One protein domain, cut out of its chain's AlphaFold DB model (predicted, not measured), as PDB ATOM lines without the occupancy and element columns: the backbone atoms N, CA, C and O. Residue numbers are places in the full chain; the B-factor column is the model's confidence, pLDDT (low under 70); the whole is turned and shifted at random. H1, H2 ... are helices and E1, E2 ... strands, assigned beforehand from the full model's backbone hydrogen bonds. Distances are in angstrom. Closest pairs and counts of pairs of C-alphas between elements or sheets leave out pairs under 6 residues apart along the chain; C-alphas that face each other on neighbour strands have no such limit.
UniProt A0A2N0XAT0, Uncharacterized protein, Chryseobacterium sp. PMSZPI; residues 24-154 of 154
ATOM      1  N   VAL A  24      25.699  46.668 -34.288       53.62
ATOM      2  CA  VAL A  24      24.929  47.898 -34.105       53.62
ATOM      3  C   VAL A  24      23.466  47.486 -34.121       53.62
ATOM      4  O   VAL A  24      22.962  46.903 -35.089       53.62
ATOM      5  N   SER A  25      22.824  47.631 -32.962       63.31
ATOM      6  CA  SER A  25      21.449  47.192 -32.788       63.31
ATOM      7  C   SER A  25      20.621  47.969 -33.798       63.31
ATOM      8  O   SER A  25      20.749  49.185 -33.885       63.31
ATOM      9  N   ASN A  26      19.835  47.268 -34.624       79.81
ATOM     10  CA  ASN A  26      19.087  47.939 -35.684       79.81
ATOM     11  C   ASN A  26      18.159  48.967 -35.007       79.81
ATOM     12  O   ASN A  26      17.332  48.544 -34.196       79.81
ATOM     13  N   PRO A  27      18.279  50.275 -35.296       86.50
ATOM     14  CA  PRO A  27      17.533  51.312 -34.584       86.50
ATOM     15  C   PRO A  27      16.019  51.152 -34.752       86.50
ATOM     16  O   PRO A  27      15.256  51.548 -33.876       86.50
ATOM     17  N   LEU A  28      15.571  50.506 -35.834       91.19
ATOM     18  CA  LEU A  28      14.164  50.153 -36.000       91.19
ATOM     19  C   LEU A  28      13.707  49.153 -34.940       91.19
ATOM     20  O   LEU A  28      12.582  49.250 -34.478       91.19
ATOM     21  N   LEU A  29      14.562  48.217 -34.518       91.50
ATOM     22  CA  LEU A  29      14.213  47.233 -33.493       91.50
ATOM     23  C   LEU A  29      14.052  47.883 -32.114       91.50
ATOM     24  O   LEU A  29      13.183  47.454 -31.354       91.50
ATOM     25  N   LEU A  30      14.854  48.916 -31.820       93.31
ATOM     26  CA  LEU A  30      14.907  49.670 -30.557       93.31
ATOM     27  C   LEU A  30      13.695  50.600 -30.366       93.31
ATOM     28  O   LEU A  30      13.815  51.794 -30.103       93.31
ATOM     29  N   GLN A  31      12.505  50.036 -30.517       93.75
ATOM     30  CA  GLN A  31      11.224  50.717 -30.425       93.75
ATOM     31  C   GLN A  31      10.308  49.992 -29.438       93.75
ATOM     32  O   GLN A  31      10.632  48.933 -28.887       93.75
ATOM     33  N   THR A  32       9.149  50.596 -29.196       96.06
ATOM     34  CA  THR A  32       8.071  49.965 -28.443       96.06
ATOM     35  C   THR A  32       7.120  49.285 -29.419       96.06
ATOM     36  O   THR A  32       6.634  49.902 -30.365       96.06
ATOM     37  N   TRP A  33       6.838  48.017 -29.163       96.69
ATOM     38  CA  TRP A  33       6.074  47.127 -30.017       96.69
ATOM     39  C   TRP A  33       4.876  46.591 -29.251       96.69
ATOM     40  O   TRP A  33       5.035  45.967 -28.204       96.69
ATOM     41  N   LYS A  34       3.676  46.799 -29.779       95.25
ATOM     42  CA  LYS A  34       2.443  46.210 -29.260       95.25
ATOM     43  C   LYS A  34       2.037  45.055 -30.152       95.25
ATOM     44  O   LYS A  34       2.030  45.198 -31.371       95.25
ATOM     45  N   LEU A  35       1.719  43.909 -29.568       92.88
ATOM     46  CA  LEU A  35       1.284  42.758 -30.340       92.88
ATOM     47  C   LEU A  35      -0.093  43.050 -30.933       92.88
ATOM     48  O   LEU A  35      -1.053  43.333 -30.219       92.88
ATOM     49  N   LYS A  36      -0.173  42.976 -32.255       91.69
ATOM     50  CA  LYS A  36      -1.403  43.168 -33.016       91.69
ATOM     51  C   LYS A  36      -2.074  41.831 -33.301       91.69
ATOM     52  O   LYS A  36      -3.290  41.703 -33.174       91.69
ATOM     53  N   LYS A  37      -1.283  40.832 -33.695       89.94
ATOM     54  CA  LYS A  37      -1.784  39.532 -34.148       89.94
ATOM     55  C   LYS A  37      -0.782  38.425 -33.852       89.94
ATOM     56  O   LYS A  37       0.424  38.654 -33.923       89.94
ATOM     57  N   LEU A  38      -1.290  37.230 -33.577       88.38
ATOM     58  CA  LEU A  38      -0.513  36.001 -33.533       88.38
ATOM     59  C   LEU A  38      -1.097  35.013 -34.544       88.38
ATOM     60  O   LEU A  38      -2.236  34.590 -34.392       88.38
ATOM     61  N   ASP A  39      -0.301  34.638 -35.540       84.69
ATOM     62  CA  ASP A  39      -0.658  33.660 -36.568       84.69
ATOM     63  C   ASP A  39       0.315  32.490 -36.507       84.69
ATOM     64  O   ASP A  39       1.457  32.647 -36.926       84.69
ATOM     65  N   THR A  40      -0.093  31.319 -36.009       79.50
ATOM     66  CA  THR A  40       0.740  30.094 -36.042       79.50
ATOM     67  C   THR A  40       2.209  30.368 -35.656       79.50
ATOM     68  O   THR A  40       3.135  30.200 -36.450       79.50
ATOM     69  N   TYR A  41       2.416  30.873 -34.433       85.50
ATOM     70  CA  TYR A  41       3.731  31.242 -33.872       85.50
ATOM     71  C   TYR A  41       4.445  32.442 -34.520       85.50
ATOM     72  O   TYR A  41       5.606  32.721 -34.197       85.50
ATOM     73  N   ILE A  42       3.770  33.167 -35.411       91.81
ATOM     74  CA  ILE A  42       4.214  34.446 -35.962       91.81
ATOM     75  C   ILE A  42       3.544  35.569 -35.179       91.81
ATOM     76  O   ILE A  42       2.347  35.818 -35.298       91.81
ATOM     77  N   TYR A  43       4.344  36.273 -34.397       93.75
ATOM     78  CA  TYR A  43       3.947  37.434 -33.624       93.75
ATOM     79  C   TYR A  43       4.103  38.678 -34.497       93.75
ATOM     80  O   TYR A  43       5.218  39.051 -34.867       93.75
ATOM     81  N   THR A  44       2.990  39.317 -34.840       95.69
ATOM     82  CA  THR A  44       2.966  40.573 -35.596       95.69
ATOM     83  C   THR A  44       2.716  41.726 -34.642       95.69
ATOM     84  O   THR A  44       1.660  41.801 -34.011       95.69
ATOM     85  N   TYR A  45       3.672  42.639 -34.566       95.69
ATOM     86  CA  TYR A  45       3.638  43.815 -33.719       95.69
ATOM     87  C   TYR A  45       3.501  45.091 -34.540       95.69
ATOM     88  O   TYR A  45       4.051  45.208 -35.634       95.69
ATOM     89  N   GLU A  46       2.831  46.071 -33.952       96.50
ATOM     90  CA  GLU A  46       2.792  47.449 -34.424       96.50
ATOM     91  C   GLU A  46       3.610  48.359 -33.504       96.50
ATOM     92  O   GLU A  46       3.672  48.143 -32.288       96.50
ATOM     93  N   ARG A  47       4.240  49.388 -34.076       96.62
ATOM     94  CA  ARG A  47       4.957  50.399 -33.297       96.62
ATOM     95  C   ARG A  47       3.976  51.183 -32.424       96.62
ATOM     96  O   ARG A  47       2.902  51.579 -32.879       96.62
ATOM     97  N   LYS A  48       4.382  51.474 -31.190       94.81
ATOM     98  CA  LYS A  48       3.752  52.467 -30.311       94.81
ATOM     99  C   LYS A  48       4.785  53.460 -29.797       94.81
ATOM    100  O   LYS A  48       5.963  53.138 -29.678       94.81
ATOM    101  N   ASP A  49       4.322  54.647 -29.436       91.31
ATOM    102  CA  ASP A  49       5.185  55.660 -28.822       91.31
ATOM    103  C   ASP A  49       5.305  55.429 -27.305       91.31
ATOM    104  O   ASP A  49       6.372  55.600 -26.712       91.31
ATOM    105  N   VAL A  50       4.227  54.939 -26.681       90.06
ATOM    106  CA  VAL A  50       4.137  54.673 -25.239       90.06
ATOM    107  C   VAL A  50       4.046  53.172 -24.969       90.06
ATOM    108  O   VAL A  50       3.332  52.441 -25.653       90.06
ATOM    109  N   PHE A  51       4.767  52.713 -23.944       89.00
ATOM    110  CA  PHE A  51       4.719  51.326 -23.486       89.00
ATOM    111  C   PHE A  51       3.602  51.135 -22.456       89.00
ATOM    112  O   PHE A  51       3.760  51.512 -21.291       89.00
ATOM    113  N   ASP A  52       2.483  50.566 -22.905       85.06
ATOM    114  CA  ASP A  52       1.345  50.214 -22.054       85.06
ATOM    115  C   ASP A  52       1.544  48.865 -21.339       85.06
ATOM    116  O   ASP A  52       2.390  48.060 -21.726       85.06
ATOM    117  N   ASN A  53       0.789  48.659 -20.256       83.19
ATOM    118  CA  ASN A  53       0.816  47.429 -19.453       83.19
ATOM    119  C   ASN A  53      -0.483  46.639 -19.545       83.19
ATOM    120  O   ASN A  53      -0.706  45.752 -18.733       83.19
ATOM    121  N   ASN A  54      -1.365  47.013 -20.466       86.25
ATOM    122  CA  ASN A  54      -2.712  46.457 -20.553       86.25
ATOM    123  C   ASN A  54      -2.847  45.534 -21.765       86.25
ATOM    124  O   ASN A  54      -3.942  45.080 -22.082       86.25
ATOM    125  N   SER A  55      -1.750  45.303 -22.482       88.06
ATOM    126  CA  SER A  55      -1.717  44.484 -23.677       88.06
ATOM    127  C   SER A  55      -0.345  43.868 -23.868       88.06
ATOM    128  O   SER A  55       0.657  44.362 -23.353       88.06
ATOM    129  N   PHE A  56      -0.294  42.791 -24.645       91.12
ATOM    130  CA  PHE A  56       0.966  42.137 -24.944       91.12
ATOM    131  C   PHE A  56       1.887  43.104 -25.698       91.12
ATOM    132  O   PHE A  56       1.550  43.572 -26.788       91.12
ATOM    133  N   GLY A  57       3.081  43.353 -25.171       93.94
ATOM    134  CA  GLY A  57       4.030  44.266 -25.796       93.94
ATOM    135  C   GLY A  57       5.478  43.989 -25.429       93.94
ATOM    136  O   GLY A  57       5.776  43.395 -24.396       93.94
ATOM    137  N   LEU A  58       6.386  44.451 -26.282       95.94
ATOM    138  CA  LEU A  58       7.830  44.366 -26.111       95.94
ATOM    139  C   LEU A  58       8.452  45.747 -26.325       95.94
ATOM    140  O   LEU A  58       8.060  46.485 -27.223       95.94
ATOM    141  N   LYS A  59       9.465  46.092 -25.539       96.31
ATOM    142  CA  LYS A  59      10.298  47.274 -25.764       96.31
ATOM    143  C   LYS A  59      11.758  46.868 -25.712       96.31
ATOM    144  O   LYS A  59      12.291  46.616 -24.627       96.31
ATOM    145  N   PHE A  60      12.382  46.807 -26.882       94.38
ATOM    146  CA  PHE A  60      13.813  46.554 -26.997       94.38
ATOM    147  C   PHE A  60      14.559  47.824 -26.609       94.38
ATOM    148  O   PHE A  60      14.224  48.924 -27.053       94.38
ATOM    149  N   LYS A  61      15.557  47.673 -25.748       92.38
ATOM    150  CA  LYS A  61      16.463  48.746 -25.361       92.38
ATOM    151  C   LYS A  61      17.880  48.378 -25.761       92.38
ATOM    152  O   LYS A  61      18.206  47.205 -25.942       92.38
ATOM    153  N   GLU A  62      18.718  49.400 -25.837       86.50
ATOM    154  CA  GLU A  62      20.163  49.219 -25.884       86.50
ATOM    155  C   GLU A  62      20.656  48.394 -24.683       86.50
ATOM    156  O   GLU A  62      19.988  48.308 -23.643       86.50
ATOM    157  N   ASN A  63      21.850  47.813 -24.822       87.19
ATOM    158  CA  ASN A  63      22.483  46.939 -23.827       87.19
ATOM    159  C   ASN A  63      21.711  45.641 -23.564       87.19
ATOM    160  O   ASN A  63      21.607  45.211 -22.416       87.19
ATOM    161  N   GLU A  64      21.120  45.051 -24.607       89.94
ATOM    162  CA  GLU A  64      20.475  43.732 -24.528       89.94
ATOM    163  C   GLU A  64      19.307  43.652 -23.527       89.94
ATOM    164  O   GLU A  64      18.839  42.570 -23.184       89.94
ATOM    165  N   LYS A  65      18.781  44.795 -23.063       94.19
ATOM    166  CA  LYS A  65      17.646  44.851 -22.132       94.19
ATOM    167  C   LYS A  65      16.322  44.831 -22.883       94.19
ATOM    168  O   LYS A  65      16.128  45.560 -23.855       94.19
ATOM    169  N   LEU A  66      15.378  44.043 -22.386       95.25
ATOM    170  CA  LEU A  66      14.025  43.931 -22.920       95.25
ATOM    171  C   LEU A  66      13.016  44.226 -21.813       95.25
ATOM    172  O   LEU A  66      13.141  43.721 -20.700       95.25
ATOM    173  N   LEU A  67      11.996  45.026 -22.109       95.69
ATOM    174  CA  LEU A  67      10.797  45.085 -21.275       95.69
ATOM    175  C   LEU A  67       9.665  44.363 -21.991       95.69
ATOM    176  O   LEU A  67       9.448  44.594 -23.178       95.69
ATOM    177  N   GLY A  68       8.949  43.512 -21.271       94.81
ATOM    178  CA  GLY A  68       7.772  42.812 -21.766       94.81
ATOM    179  C   GLY A  68       6.558  43.175 -20.931       94.81
ATOM    180  O   GLY A  68       6.627  43.140 -19.707       94.81
ATOM    181  N   SER A  69       5.455  43.526 -21.581       94.38
ATOM    182  CA  SER A  69       4.133  43.414 -20.978       94.38
ATOM    183  C   SER A  69       3.595  42.074 -21.447       94.38
ATOM    184  O   SER A  69       3.308  41.897 -22.631       94.38
ATOM    185  N   LEU A  70       3.608  41.087 -20.556       91.12
ATOM    186  CA  LEU A  70       3.267  39.704 -20.879       91.12
ATOM    187  C   LEU A  70       2.067  39.271 -20.037       91.12
ATOM    188  O   LEU A  70       1.890  39.798 -18.932       91.12
ATOM    189  N   PRO A  71       1.262  38.310 -20.519       88.50
ATOM    190  CA  PRO A  71       0.211  37.715 -19.715       88.50
ATOM    191  C   PRO A  71       0.782  37.191 -18.400       88.50
ATOM    192  O   PRO A  71       1.808  36.497 -18.382       88.50
ATOM    193  N   ARG A  72       0.110  37.529 -17.302       87.75
ATOM    194  CA  ARG A  72       0.419  37.001 -15.980       87.75
ATOM    195  C   ARG A  72       0.289  35.476 -16.034       87.75
ATOM    196  O   ARG A  72      -0.728  34.988 -16.542       87.75
ATOM    197  N   PRO A  73       1.269  34.718 -15.508       80.75
ATOM    198  CA  PRO A  73       1.155  33.273 -15.373       80.75
ATOM    199  C   PRO A  73      -0.157  32.886 -14.681       80.75
ATOM    200  O   PRO A  73      -0.520  33.470 -13.661       80.75
ATOM    201  N   GLY A  74      -0.885  31.934 -15.261       74.81
ATOM    202  CA  GLY A  74      -2.196  31.510 -14.761       74.81
ATOM    203  C   GLY A  74      -3.364  32.445 -15.101       74.81
ATOM    204  O   GLY A  74      -4.474  32.188 -14.651       74.81
ATOM    205  N   SER A  75      -3.157  33.516 -15.882       69.19
ATOM    206  CA  SER A  75      -4.270  34.267 -16.482       69.19
ATOM    207  C   SER A  75      -4.702  33.644 -17.815       69.19
ATOM    208  O   SER A  75      -3.856  33.276 -18.631       69.19
ATOM    209  N   GLY A  76      -6.017  33.528 -18.028       65.94
ATOM    210  CA  GLY A  76      -6.599  32.861 -19.198       65.94
ATOM    211  C   GLY A  76      -6.548  31.329 -19.125       65.94
ATOM    212  O   GLY A  76      -6.144  30.746 -18.122       65.94
ATOM    213  N   ASN A  77      -6.960  30.667 -20.204       54.72
ATOM    214  CA  ASN A  77      -6.989  29.201 -20.332       54.72
ATOM    215  C   ASN A  77      -5.706  28.608 -20.956       54.72
ATOM    216  O   ASN A  77      -5.688  27.450 -21.370       54.72
ATOM    217  N   GLY A  78      -4.628  29.395 -21.039       51.62
ATOM    218  CA  GLY A  78      -3.348  28.957 -21.602       51.62
ATOM    219  C   GLY A  78      -3.311  28.878 -23.133       51.62
ATOM    220  O   GLY A  78      -2.280  28.491 -23.688       51.62
ATOM    221  N   ILE A  79      -4.384  29.268 -23.831       57.22
ATOM    222  CA  ILE A  79      -4.409  29.327 -25.292       57.22
ATOM    223  C   ILE A  79      -3.784  30.652 -25.740       57.22
ATOM    224  O   ILE A  79      -4.285  31.740 -25.462       57.22
ATOM    225  N   LEU A  80      -2.669  30.554 -26.468       55.88
ATOM    226  CA  LEU A  80      -1.907  31.708 -26.954       55.88
ATOM    227  C   LEU A  80      -2.724  32.598 -27.915       55.88
ATOM    228  O   LEU A  80      -2.324  33.722 -28.166       55.88
ATOM    229  N   GLU A  81      -3.850  32.117 -28.445       56.06
ATOM    230  CA  GLU A  81      -4.761  32.841 -29.347       56.06
ATOM    231  C   GLU A  81      -5.696  33.820 -28.602       56.06
ATOM    232  O   GLU A  81      -6.268  34.713 -29.224       56.06
ATOM    233  N   GLU A  82      -5.786  33.757 -27.267       60.31
ATOM    234  CA  GLU A  82      -6.640  34.641 -26.454       60.31
ATOM    235  C   GLU A  82      -6.029  36.014 -26.137       60.31
ATOM    236  O   GLU A  82      -6.481  36.696 -25.225       60.31
ATOM    237  N   ILE A  83      -5.011  36.473 -26.867       64.31
ATOM    238  CA  ILE A  83      -4.217  37.678 -26.526       64.31
ATOM    239  C   ILE A  83      -5.062  38.961 -26.397       64.31
ATOM    240  O   ILE A  83      -4.650  39.917 -25.743       64.31
ATOM    241  N   HIS A  84      -6.255  38.974 -26.997       63.12
ATOM    242  CA  HIS A  84      -7.221  40.078 -26.938       63.12
ATOM    243  C   HIS A  84      -8.384  39.835 -25.960       63.12
ATOM    244  O   HIS A  84      -9.308  40.644 -25.879       63.12
ATOM    245  N   SER A  85      -8.368  38.728 -25.216       65.62
ATOM    246  CA  SER A  85      -9.387  38.394 -24.223       65.62
ATOM    247  C   SER A  85      -9.314  39.352 -23.038       65.62
ATOM    248  O   SER A  85      -8.258  39.549 -22.434       65.62
ATOM    249  N   LYS A  86     -10.471  39.894 -22.639       63.47
ATOM    250  CA  LYS A  86     -10.614  40.737 -21.438       63.47
ATOM    251  C   LYS A  86     -10.226  40.009 -20.140       63.47
ATOM    252  O   LYS A  86     -10.058  40.664 -19.116       63.47
ATOM    253  N   ALA A  87     -10.104  38.679 -20.167       70.00
ATOM    254  CA  ALA A  87      -9.694  37.877 -19.018       70.00
ATOM    255  C   ALA A  87      -8.174  37.887 -18.776       70.00
ATOM    256  O   ALA A  87      -7.730  37.550 -17.673       70.00
ATOM    257  N   LEU A  88      -7.368  38.271 -19.774       79.06
ATOM    258  CA  LEU A  88      -5.919  38.326 -19.620       79.06
ATOM    259  C   LEU A  88      -5.509  39.544 -18.799       79.06
ATOM    260  O   LEU A  88      -5.803  40.691 -19.136       79.06
ATOM    261  N   LYS A  89      -4.779  39.280 -17.716       87.19
ATOM    262  CA  LYS A  89      -4.099  40.312 -16.934       87.19
ATOM    263  C   LYS A  89      -2.648  40.346 -17.374       87.19
ATOM    264  O   LYS A  89      -2.033  39.295 -17.530       87.19
ATOM    265  N   PHE A  90      -2.104  41.539 -17.545       89.38
ATOM    266  CA  PHE A  90      -0.740  41.737 -18.013       89.38
ATOM    267  C   PHE A  90       0.104  42.357 -16.904       89.38
ATOM    268  O   PHE A  90      -0.350  43.256 -16.200       89.38
ATOM    269  N   ASP A  91       1.341  41.884 -16.777       91.94
ATOM    270  CA  ASP A  91       2.335  42.447 -15.866       91.94
ATOM    271  C   ASP A  91       3.593  42.848 -16.639       91.94
ATOM    272  O   ASP A  91       3.855  42.379 -17.753       91.94
ATOM    273  N   ARG A  92       4.390  43.735 -16.035       94.06
ATOM    274  CA  ARG A  92       5.703  44.108 -16.563       94.06
ATOM    275  C   ARG A  92       6.759  43.109 -16.121       94.06
ATOM    276  O   ARG A  92       6.959  42.891 -14.931       94.06
ATOM    277  N   TYR A  93       7.515  42.622 -17.092       94.19
ATOM    278  CA  TYR A  93       8.671  41.767 -16.891       94.19
ATOM    279  C   TYR A  93       9.910  42.413 -17.495       94.19
ATOM    280  O   TYR A  93       9.869  43.010 -18.575       94.19
ATOM    281  N   ILE A  94      11.026  42.278 -16.787       95.81
ATOM    282  CA  ILE A  94      12.346  42.630 -17.297       95.81
ATOM    283  C   ILE A  94      12.961  41.354 -17.857       95.81
ATOM    284  O   ILE A  94      12.957  40.307 -17.209       95.81
ATOM    285  N   GLY A  95      13.469  41.451 -19.073       96.31
ATOM    286  CA  GLY A  95      14.151  40.374 -19.760       96.31
ATOM    287  C   GLY A  95      15.413  40.864 -20.444       96.31
ATOM    288  O   GLY A  95      15.812  42.029 -20.338       96.31
ATOM    289  N   ALA A  96      16.012  39.947 -21.181       96.62
ATOM    290  CA  ALA A  96      17.150  40.186 -22.033       96.62
ATOM    291  C   ALA A  96      16.842  39.742 -23.464       96.62
ATOM    292  O   ALA A  96      16.028  38.843 -23.703       96.62
ATOM    293  N   TRP A  97      17.510  40.376 -24.416       95.50
ATOM    294  CA  TRP A  97      17.475  39.996 -25.817       95.50
ATOM    295  C   TRP A  97      18.869  40.108 -26.420       95.50
ATOM    296  O   TRP A  97      19.627  41.000 -26.061       95.50
ATOM    297  N   LYS A  98      19.193  39.247 -27.381       93.75
ATOM    298  CA  LYS A  98      20.439  39.356 -28.150       93.75
ATOM    299  C   LYS A  98      20.235  38.918 -29.587       93.75
ATOM    300  O   LYS A  98      19.442  38.012 -29.848       93.75
ATOM    301  N   LYS A  99      20.972  39.515 -30.524       91.12
ATOM    302  CA  LYS A  99      21.039  39.015 -31.905       91.12
ATOM    303  C   LYS A  99      21.953  37.800 -31.972       91.12
ATOM    304  O   LYS A  99      23.154  37.904 -31.721       91.12
ATOM    305  N   THR A 100      21.404  36.661 -32.369       90.25
ATOM    306  CA  THR A 100      22.189  35.450 -32.643       90.25
ATOM    307  C   THR A 100      22.682  35.419 -34.091       90.25
ATOM    308  O   THR A 100      23.769  34.912 -34.347       90.25
ATOM    309  N   SER A 101      21.963  36.062 -35.014       88.69
ATOM    310  CA  SER A 101      22.370  36.307 -36.407       88.69
ATOM    311  C   SER A 101      21.810  37.653 -36.896       88.69
ATOM    312  O   SER A 101      21.246  38.413 -36.104       88.69
ATOM    313  N   ASP A 102      21.947  37.962 -38.186       85.88
ATOM    314  CA  ASP A 102      21.408  39.197 -38.774       85.88
ATOM    315  C   ASP A 102      19.879  39.268 -38.710       85.88
ATOM    316  O   ASP A 102      19.311  40.342 -38.498       85.88
ATOM    317  N   SER A 103      19.218  38.114 -38.825       89.94
ATOM    318  CA  SER A 103      17.761  37.983 -38.827       89.94
ATOM    319  C   SER A 103      17.216  37.193 -37.641       89.94
ATOM    320  O   SER A 103      16.012  36.959 -37.589       89.94
ATOM    321  N   THR A 104      18.048  36.749 -36.698       93.50
ATOM    322  CA  THR A 104      17.609  35.931 -35.558       93.50
ATOM    323  C   THR A 104      17.964  36.593 -34.236       93.50
ATOM    324  O   THR A 104      19.065  37.114 -34.045       93.50
ATOM    325  N   LEU A 105      17.018  36.546 -33.305       94.81
ATOM    326  CA  LEU A 105      17.182  37.024 -31.942       94.81
ATOM    327  C   LEU A 105      16.806  35.941 -30.933       94.81
ATOM    328  O   LEU A 105      15.925  35.122 -31.185       94.81
ATOM    329  N   ALA A 106      17.472  35.958 -29.787       95.75
ATOM    330  CA  ALA A 106      17.103  35.183 -28.615       95.75
ATOM    331  C   ALA A 106      16.469  36.122 -27.589       95.75
ATOM    332  O   ALA A 106      17.017  37.195 -27.333       95.75
ATOM    333  N   ILE A 107      15.336  35.726 -27.010       96.25
ATOM    334  CA  ILE A 107      14.646  36.459 -25.942       96.25
ATOM    335  C   ILE A 107      14.547  35.577 -24.709       96.25
ATOM    336  O   ILE A 107      14.229  34.390 -24.805       96.25
ATOM    337  N   VAL A 108      14.812  36.179 -23.550       96.69
ATOM    338  CA  VAL A 108      14.708  35.530 -22.246       96.69
ATOM    339  C   VAL A 108      14.067  36.479 -21.240       96.69
ATOM    340  O   VAL A 108      14.542  37.586 -21.013       96.69
ATOM    341  N   PHE A 109      13.020  36.011 -20.579       94.81
ATOM    342  CA  PHE A 109      12.379  36.606 -19.416       94.81
ATOM    343  C   PHE A 109      12.519  35.623 -18.245       94.81
ATOM    344  O   PHE A 109      11.814  34.611 -18.210       94.81
ATOM    345  N   PRO A 110      13.420  35.882 -17.281       92.88
ATOM    346  CA  PRO A 110      13.666  34.962 -16.167       92.88
ATOM    347  C   PRO A 110      12.419  34.676 -15.322       92.88
ATOM    348  O   PRO A 110      12.203  33.548 -14.897       92.88
ATOM    349  N   SER A 111      11.571  35.687 -15.117       90.75
ATOM    350  CA  SER A 111      10.371  35.590 -14.272       90.75
ATOM    351  C   SER A 111       9.088  35.229 -15.035       90.75
ATOM    352  O   SER A 111       8.029  35.146 -14.419       90.75
ATOM    353  N   ASN A 112       9.146  35.052 -16.362       89.44
ATOM    354  CA  ASN A 112       7.998  34.628 -17.172       89.44
ATOM    355  C   ASN A 112       8.464  33.949 -18.477       89.44
ATOM    356  O   ASN A 112       8.731  34.637 -19.461       89.44
ATOM    357  N   PRO A 113       8.527  32.608 -18.537       87.75
ATOM    358  CA  PRO A 113       9.124  31.907 -19.669       87.75
ATOM    359  C   PRO A 113       8.258  31.866 -20.938       87.75
ATOM    360  O   PRO A 113       8.694  31.296 -21.938       87.75
ATOM    361  N   ALA A 114       7.057  32.459 -20.944       83.81
ATOM    362  CA  ALA A 114       6.106  32.353 -22.056       83.81
ATOM    363  C   ALA A 114       6.696  32.789 -23.414       83.81
ATOM    364  O   ALA A 114       6.382  32.203 -24.456       83.81
ATOM    365  N   MET A 115       7.592  33.781 -23.387       89.31
ATOM    366  CA  MET A 115       8.269  34.334 -24.565       89.31
ATOM    367  C   MET A 115       9.720  33.861 -24.738       89.31
ATOM    368  O   MET A 115      10.425  34.359 -25.611       89.31
ATOM    369  N   ASN A 116      10.202  32.921 -23.925       93.38
ATOM    370  CA  ASN A 116      11.598  32.500 -24.017       93.38
ATOM    371  C   ASN A 116      11.833  31.682 -25.292       93.38
ATOM    372  O   ASN A 116      11.071  30.760 -25.604       93.38
ATOM    373  N   GLY A 117      12.900  31.996 -26.023       93.31
ATOM    374  CA  GLY A 117      13.301  31.225 -27.196       93.31
ATOM    375  C   GLY A 117      14.009  32.038 -28.269       93.31
ATOM    376  O   GLY A 117      14.397  33.187 -28.060       93.31
ATOM    377  N   ASN A 118      14.165  31.404 -29.430       95.00
ATOM    378  CA  ASN A 118      14.755  32.006 -30.617       95.00
ATOM    379  C   ASN A 118      13.659  32.433 -31.594       95.00
ATOM    380  O   ASN A 118      12.659  31.737 -31.771       95.00
ATOM    381  N   PHE A 119      13.866  33.568 -32.251       95.50
ATOM    382  CA  PHE A 119      12.906  34.164 -33.166       95.50
ATOM    383  C   PHE A 119      13.604  34.662 -34.419       95.50
ATOM    384  O   PHE A 119      14.654  35.296 -34.336       95.50
ATOM    385  N   ILE A 120      12.986  34.431 -35.573       96.06
ATOM    386  CA  ILE A 120      13.368  35.073 -36.829       96.06
ATOM    387  C   ILE A 120      12.602  36.389 -36.962       96.06
ATOM    388  O   ILE A 120      11.372  36.413 -36.891       96.06
ATOM    389  N   ILE A 121      13.328  37.472 -37.221       96.00
ATOM    390  CA  ILE A 121      12.792  38.748 -37.689       96.00
ATOM    391  C   ILE A 121      12.387  38.563 -39.155       96.00
ATOM    392  O   ILE A 121      13.181  38.751 -40.071       96.00
ATOM    393  N   SER A 122      11.142  38.155 -39.373       94.88
ATOM    394  CA  SER A 122      10.579  37.956 -40.718       94.88
ATOM    395  C   SER A 122      10.188  39.272 -41.398       94.88
ATOM    396  O   SER A 122      10.085  39.328 -42.621       94.88
ATOM    397  N   ARG A 123       9.983  40.339 -40.617       95.56
ATOM    398  CA  ARG A 123       9.792  41.709 -41.108       95.56
ATOM    399  C   ARG A 123      10.186  42.717 -40.037       95.56
ATOM    400  O   ARG A 123       9.834  42.531 -38.876       95.56
ATOM    401  N   LEU A 124      10.869  43.785 -40.437       95.88
ATOM    402  CA  LEU A 124      11.180  44.929 -39.585       95.88
ATOM    403  C   LEU A 124      11.108  46.206 -40.421       95.88
ATOM    404  O   LEU A 124      11.852  46.373 -41.382       95.88
ATOM    405  N   THR A 125      10.187  47.088 -40.060       95.94
ATOM    406  CA  THR A 125       9.960  48.389 -40.702       95.94
ATOM    407  C   THR A 125       9.807  49.461 -39.624       95.94
ATOM    408  O   THR A 125       9.883  49.165 -38.434       95.94
ATOM    409  N   SER A 126       9.560  50.710 -40.014       94.50
ATOM    410  CA  SER A 126       9.299  51.795 -39.062       94.50
ATOM    411  C   SER A 126       7.973  51.664 -38.308       94.50
ATOM    412  O   SER A 126       7.767  52.414 -37.359       94.50
ATOM    413  N   THR A 127       7.067  50.770 -38.714       96.12
ATOM    414  CA  THR A 127       5.723  50.634 -38.120       96.12
ATOM    415  C   THR A 127       5.356  49.204 -37.744       96.12
ATOM    416  O   THR A 127       4.465  49.012 -36.920       96.12
ATOM    417  N   GLU A 128       6.034  48.204 -38.307       97.00
ATOM    418  CA  GLU A 128       5.719  46.789 -38.122       97.00
ATOM    419  C   GLU A 128       6.971  45.955 -37.839       97.00
ATOM    420  O   GLU A 128       7.986  46.076 -38.535       97.00
ATOM    421  N   LEU A 129       6.843  45.050 -36.869       97.12
ATOM    422  CA  LEU A 129       7.800  43.996 -36.548       97.12
ATOM    423  C   LEU A 129       7.083  42.644 -36.599       97.12
ATOM    424  O   LEU A 129       6.052  42.467 -35.958       97.12
ATOM    425  N   LYS A 130       7.642  41.664 -37.311       97.00
ATOM    426  CA  LYS A 130       7.149  40.280 -37.303       97.00
ATOM    427  C   LYS A 130       8.213  39.319 -36.801       97.00
ATOM    428  O   LYS A 130       9.241  39.130 -37.457       97.00
ATOM    429  N   LEU A 131       7.926  38.662 -35.683       96.38
ATOM    430  CA  LEU A 131       8.774  37.639 -35.082       96.38
ATOM    431  C   LEU A 131       8.157  36.259 -35.291       96.38
ATOM    432  O   LEU A 131       7.071  35.983 -34.795       96.38
ATOM    433  N   LYS A 132       8.859  35.372 -35.991       95.19
ATOM    434  CA  LYS A 132       8.483  33.960 -36.105       95.19
ATOM    435  C   LYS A 132       9.256  33.158 -35.068       95.19
ATOM    436  O   LYS A 132      10.487  33.168 -35.101       95.19
ATOM    437  N   ARG A 133       8.559  32.467 -34.165       93.50
ATOM    438  CA  ARG A 133       9.210  31.593 -33.177       93.50
ATOM    439  C   ARG A 133       9.858  30.400 -33.873       93.50
ATOM    440  O   ARG A 133       9.255  29.786 -34.752       93.50
ATOM    441  N   LEU A 134      11.083  30.095 -33.465       91.62
ATOM    442  CA  LEU A 134      11.792  28.885 -33.845       91.62
ATOM    443  C   LEU A 134      11.605  27.827 -32.765       91.62
ATOM    444  O   LEU A 134      11.766  28.105 -31.575       91.62
ATOM    445  N   PHE A 135      11.295  26.618 -33.211       86.69
ATOM    446  CA  PHE A 135      11.208  25.432 -32.376       86.69
ATOM    447  C   PHE A 135      12.337  24.481 -32.751       86.69
ATOM    448  O   PHE A 135      12.827  24.501 -33.880       86.69
ATOM    449  N   ASP A 136      12.761  23.655 -31.801       83.00
ATOM    450  CA  ASP A 136      13.579  22.499 -32.140       83.00
ATOM    451  C   ASP A 136      12.766  21.489 -32.974       83.00
ATOM    452  O   ASP A 136      11.531  21.507 -33.000       83.00
ATOM    453  N   ALA A 137      13.472  20.581 -33.648       80.81
ATOM    454  CA  ALA A 137      12.854  19.613 -34.547       80.81
ATOM    455  C   ALA A 137      11.854  18.672 -33.847       80.81
ATOM    456  O   ALA A 137      10.921  18.186 -34.484       80.81
ATOM    457  N   GLN A 138      12.032  18.385 -32.552       80.44
ATOM    458  CA  GLN A 138      11.119  17.510 -31.808       80.44
ATOM    459  C   GLN A 138       9.802  18.227 -31.504       80.44
ATOM    460  O   GLN A 138       8.718  17.683 -31.729       80.44
ATOM    461  N   THR A 139       9.896  19.472 -31.051       80.56
ATOM    462  CA  THR A 139       8.764  20.346 -30.771       80.56
ATOM    463  C   THR A 139       8.010  20.663 -32.056       80.56
ATOM    464  O   THR A 139       6.786  20.558 -32.076       80.56
ATOM    465  N   GLU A 140       8.706  20.950 -33.158       81.12
ATOM    466  CA  GLU A 140       8.074  21.177 -34.460       81.12
ATOM    467  C   GLU A 140       7.302  19.941 -34.944       81.12
ATOM    468  O   GLU A 140       6.136  20.066 -35.314       81.12
ATOM    469  N   LYS A 141       7.881  18.735 -34.836       81.56
ATOM    470  CA  LYS A 141       7.175  17.475 -35.143       81.56
ATOM    471  C   LYS A 141       5.927  17.276 -34.280       81.56
ATOM    472  O   LYS A 141       4.885  16.860 -34.793       81.56
ATOM    473  N   LYS A 142       6.006  17.575 -32.979       81.88
ATOM    474  CA  LYS A 142       4.863  17.471 -32.059       81.88
ATOM    475  C   LYS A 142       3.750  18.449 -32.440       81.88
ATOM    476  O   LYS A 142       2.590  18.052 -32.516       81.88
ATOM    477  N   LEU A 143       4.097  19.706 -32.713       79.31
ATOM    478  CA  LEU A 143       3.143  20.739 -33.121       79.31
ATOM    479  C   LEU A 143       2.526  20.436 -34.494       79.31
ATOM    480  O   LEU A 143       1.329  20.639 -34.690       79.31
ATOM    481  N   ASP A 144       3.310  19.898 -35.431       78.62
ATOM    482  CA  ASP A 144       2.816  19.463 -36.738       78.62
ATOM    483  C   ASP A 144       1.814  18.311 -36.629       78.62
ATOM    484  O   ASP A 144       0.769  18.333 -37.276       78.62
ATOM    485  N   SER A 145       2.089  17.351 -35.742       76.00
ATOM    486  CA  SER A 145       1.179  16.235 -35.465       76.00
ATOM    487  C   SER A 145      -0.159  16.734 -34.912       76.00
ATOM    488  O   SER A 145      -1.207  16.338 -35.411       76.00
ATOM    489  N   ILE A 146      -0.135  17.672 -33.955       77.50
ATOM    490  CA  ILE A 146      -1.352  18.280 -33.386       77.50
ATOM    491  C   ILE A 146      -2.157  19.025 -34.462       77.50
ATOM    492  O   ILE A 146      -3.378  18.884 -34.519       77.50
ATOM    493  N   ARG A 147      -1.491  19.797 -35.335       73.50
ATOM    494  CA  ARG A 147      -2.166  20.516 -36.432       73.50
ATOM    495  C   ARG A 147      -2.847  19.564 -37.407       73.50
ATOM    496  O   ARG A 147      -3.982  19.817 -37.797       73.50
ATOM    497  N   LYS A 148      -2.177  18.467 -37.771       74.94
ATOM    498  CA  LYS A 148      -2.760  17.429 -38.629       74.94
ATOM    499  C   LYS A 148      -4.004  16.820 -37.992       74.94
ATOM    500  O   LYS A 148      -5.011  16.715 -38.672       74.94
ATOM    501  N   THR A 149      -3.970  16.497 -36.698       71.12
ATOM    502  CA  THR A 149      -5.145  15.959 -35.994       71.12
ATOM    503  C   THR A 149      -6.304  16.957 -35.941       71.12
ATOM    504  O   THR A 149      -7.442  16.555 -36.150       71.12
ATOM    505  N   LYS A 150      -6.034  18.251 -35.703       67.62
ATOM    506  CA  LYS A 150      -7.080  19.289 -35.659       67.62
ATOM    507  C   LYS A 150      -7.778  19.455 -37.016       67.62
ATOM    508  O   LYS A 150      -8.994  19.418 -37.061       67.62
ATOM    509  N   ASN A 151      -7.015  19.515 -38.109       62.78
ATOM    510  CA  ASN A 151      -7.566  19.637 -39.467       62.78
ATOM    511  C   ASN A 151      -8.363  18.407 -39.949       62.78
ATOM    512  O   ASN A 151      -8.993  18.485 -40.993       62.78
ATOM    513  N   ILE A 152      -8.269  17.262 -39.265       59.44
ATOM    514  CA  ILE A 152      -9.050  16.051 -39.589       59.44
ATOM    515  C   ILE A 152     -10.405  16.056 -38.858       59.44
ATOM    516  O   ILE A 152     -11.315  15.331 -39.249       59.44
ATOM    517  N   LEU A 153     -10.520  16.827 -37.774       55.78
ATOM    518  CA  LEU A 153     -11.707  16.897 -36.917       55.78
ATOM    519  C   LEU A 153     -12.622  18.093 -37.237       55.78
ATOM    520  O   LEU A 153     -13.735  18.127 -36.712       55.78
ATOM    521  N   ASP A 154     -12.153  19.033 -38.065       48.03
ATOM    522  CA  ASP A 154     -12.916  20.154 -38.640       48.03
ATOM    523  C   ASP A 154     -13.469  19.775 -40.027       48.03
ATOM    524  O   ASP A 154     -14.612  20.183 -40.341       48.03
TER     525      ASP A 154
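Overview. This is residues 24 to 154 of the 154 residues of an uncharacterized protein of Chryseobacterium sp. PMSZPI (UniProt A0A2N0XAT0). Eight strands, E1 to E8, form a closed barrel, and helix H1 sticks out from it as an arm: residues 137 to 142 stand free, and so do residues 144 to 154, of which 144 to 153 belong to H1. The printed part has 131 residues, with the eight strands followed by the one named helix. Round the ring run E1 E2 E8 E7 E6 E5 E4 E3 and back to E1, with antiparallel neighbours throughout. The class is mixed, helices and strands; the whole is compact, with a radius of gyration of the C-alphas of 15.0 A and spans of 46 by 34 by 27 A.

Arrangement. E1, residues 32 to 39, forms a hairpin with E2, residues 42 to 48; N 34 and O 46 are 2.8 A apart, within hydrogen-bond range. E3, residues 57 to 60, lies on the other side of E1, with N 33 and O 58 at 2.8 A. A meander, each strand the antiparallel neighbour of the one before, has E3, E4 at residues 65 to 71, E5 at 90 to 99, E6 at 104 to 108, E7 at 117 to 124 and E8 at 128 to 134. Its successive N and O pairs within range include N 59 and O 67, 2.8 A; N 93 and O 68, 2.8 A; N 98 and O 106, 3.0 A; N 119 and O 105, 2.8 A; and N 132 and O 120, 2.9 A. E8 and E2 are antiparallel neighbours in the ring, with N 43 and O 131 at 2.8 A, within hydrogen-bond range. H1, residues 137 to 153, is not on the barrel, and every O i to N i+4 pair in it is within hydrogen-bond range.

Along the chain. E1 begins at C-alpha 32, (8.071, 49.965, -28.443), measures 20.2 A and bends by 56 degrees at residue 36. E5 measures 26.0 A and bends by 60 degrees at residue 94. H1 measures 24.8 A and ends at C-alpha 153, (-11.707, 16.897, -36.917).

Size, cuts and confidence. The C-alphas of Val 24 and Leu 153, the two farthest apart, are 48.1 A apart. The printed part has no cut. The link from E4 to E5, residues 72 to 89, is long. Confidence is under 70 at residues 24 to 25, 75 to 86 and 150 to 154.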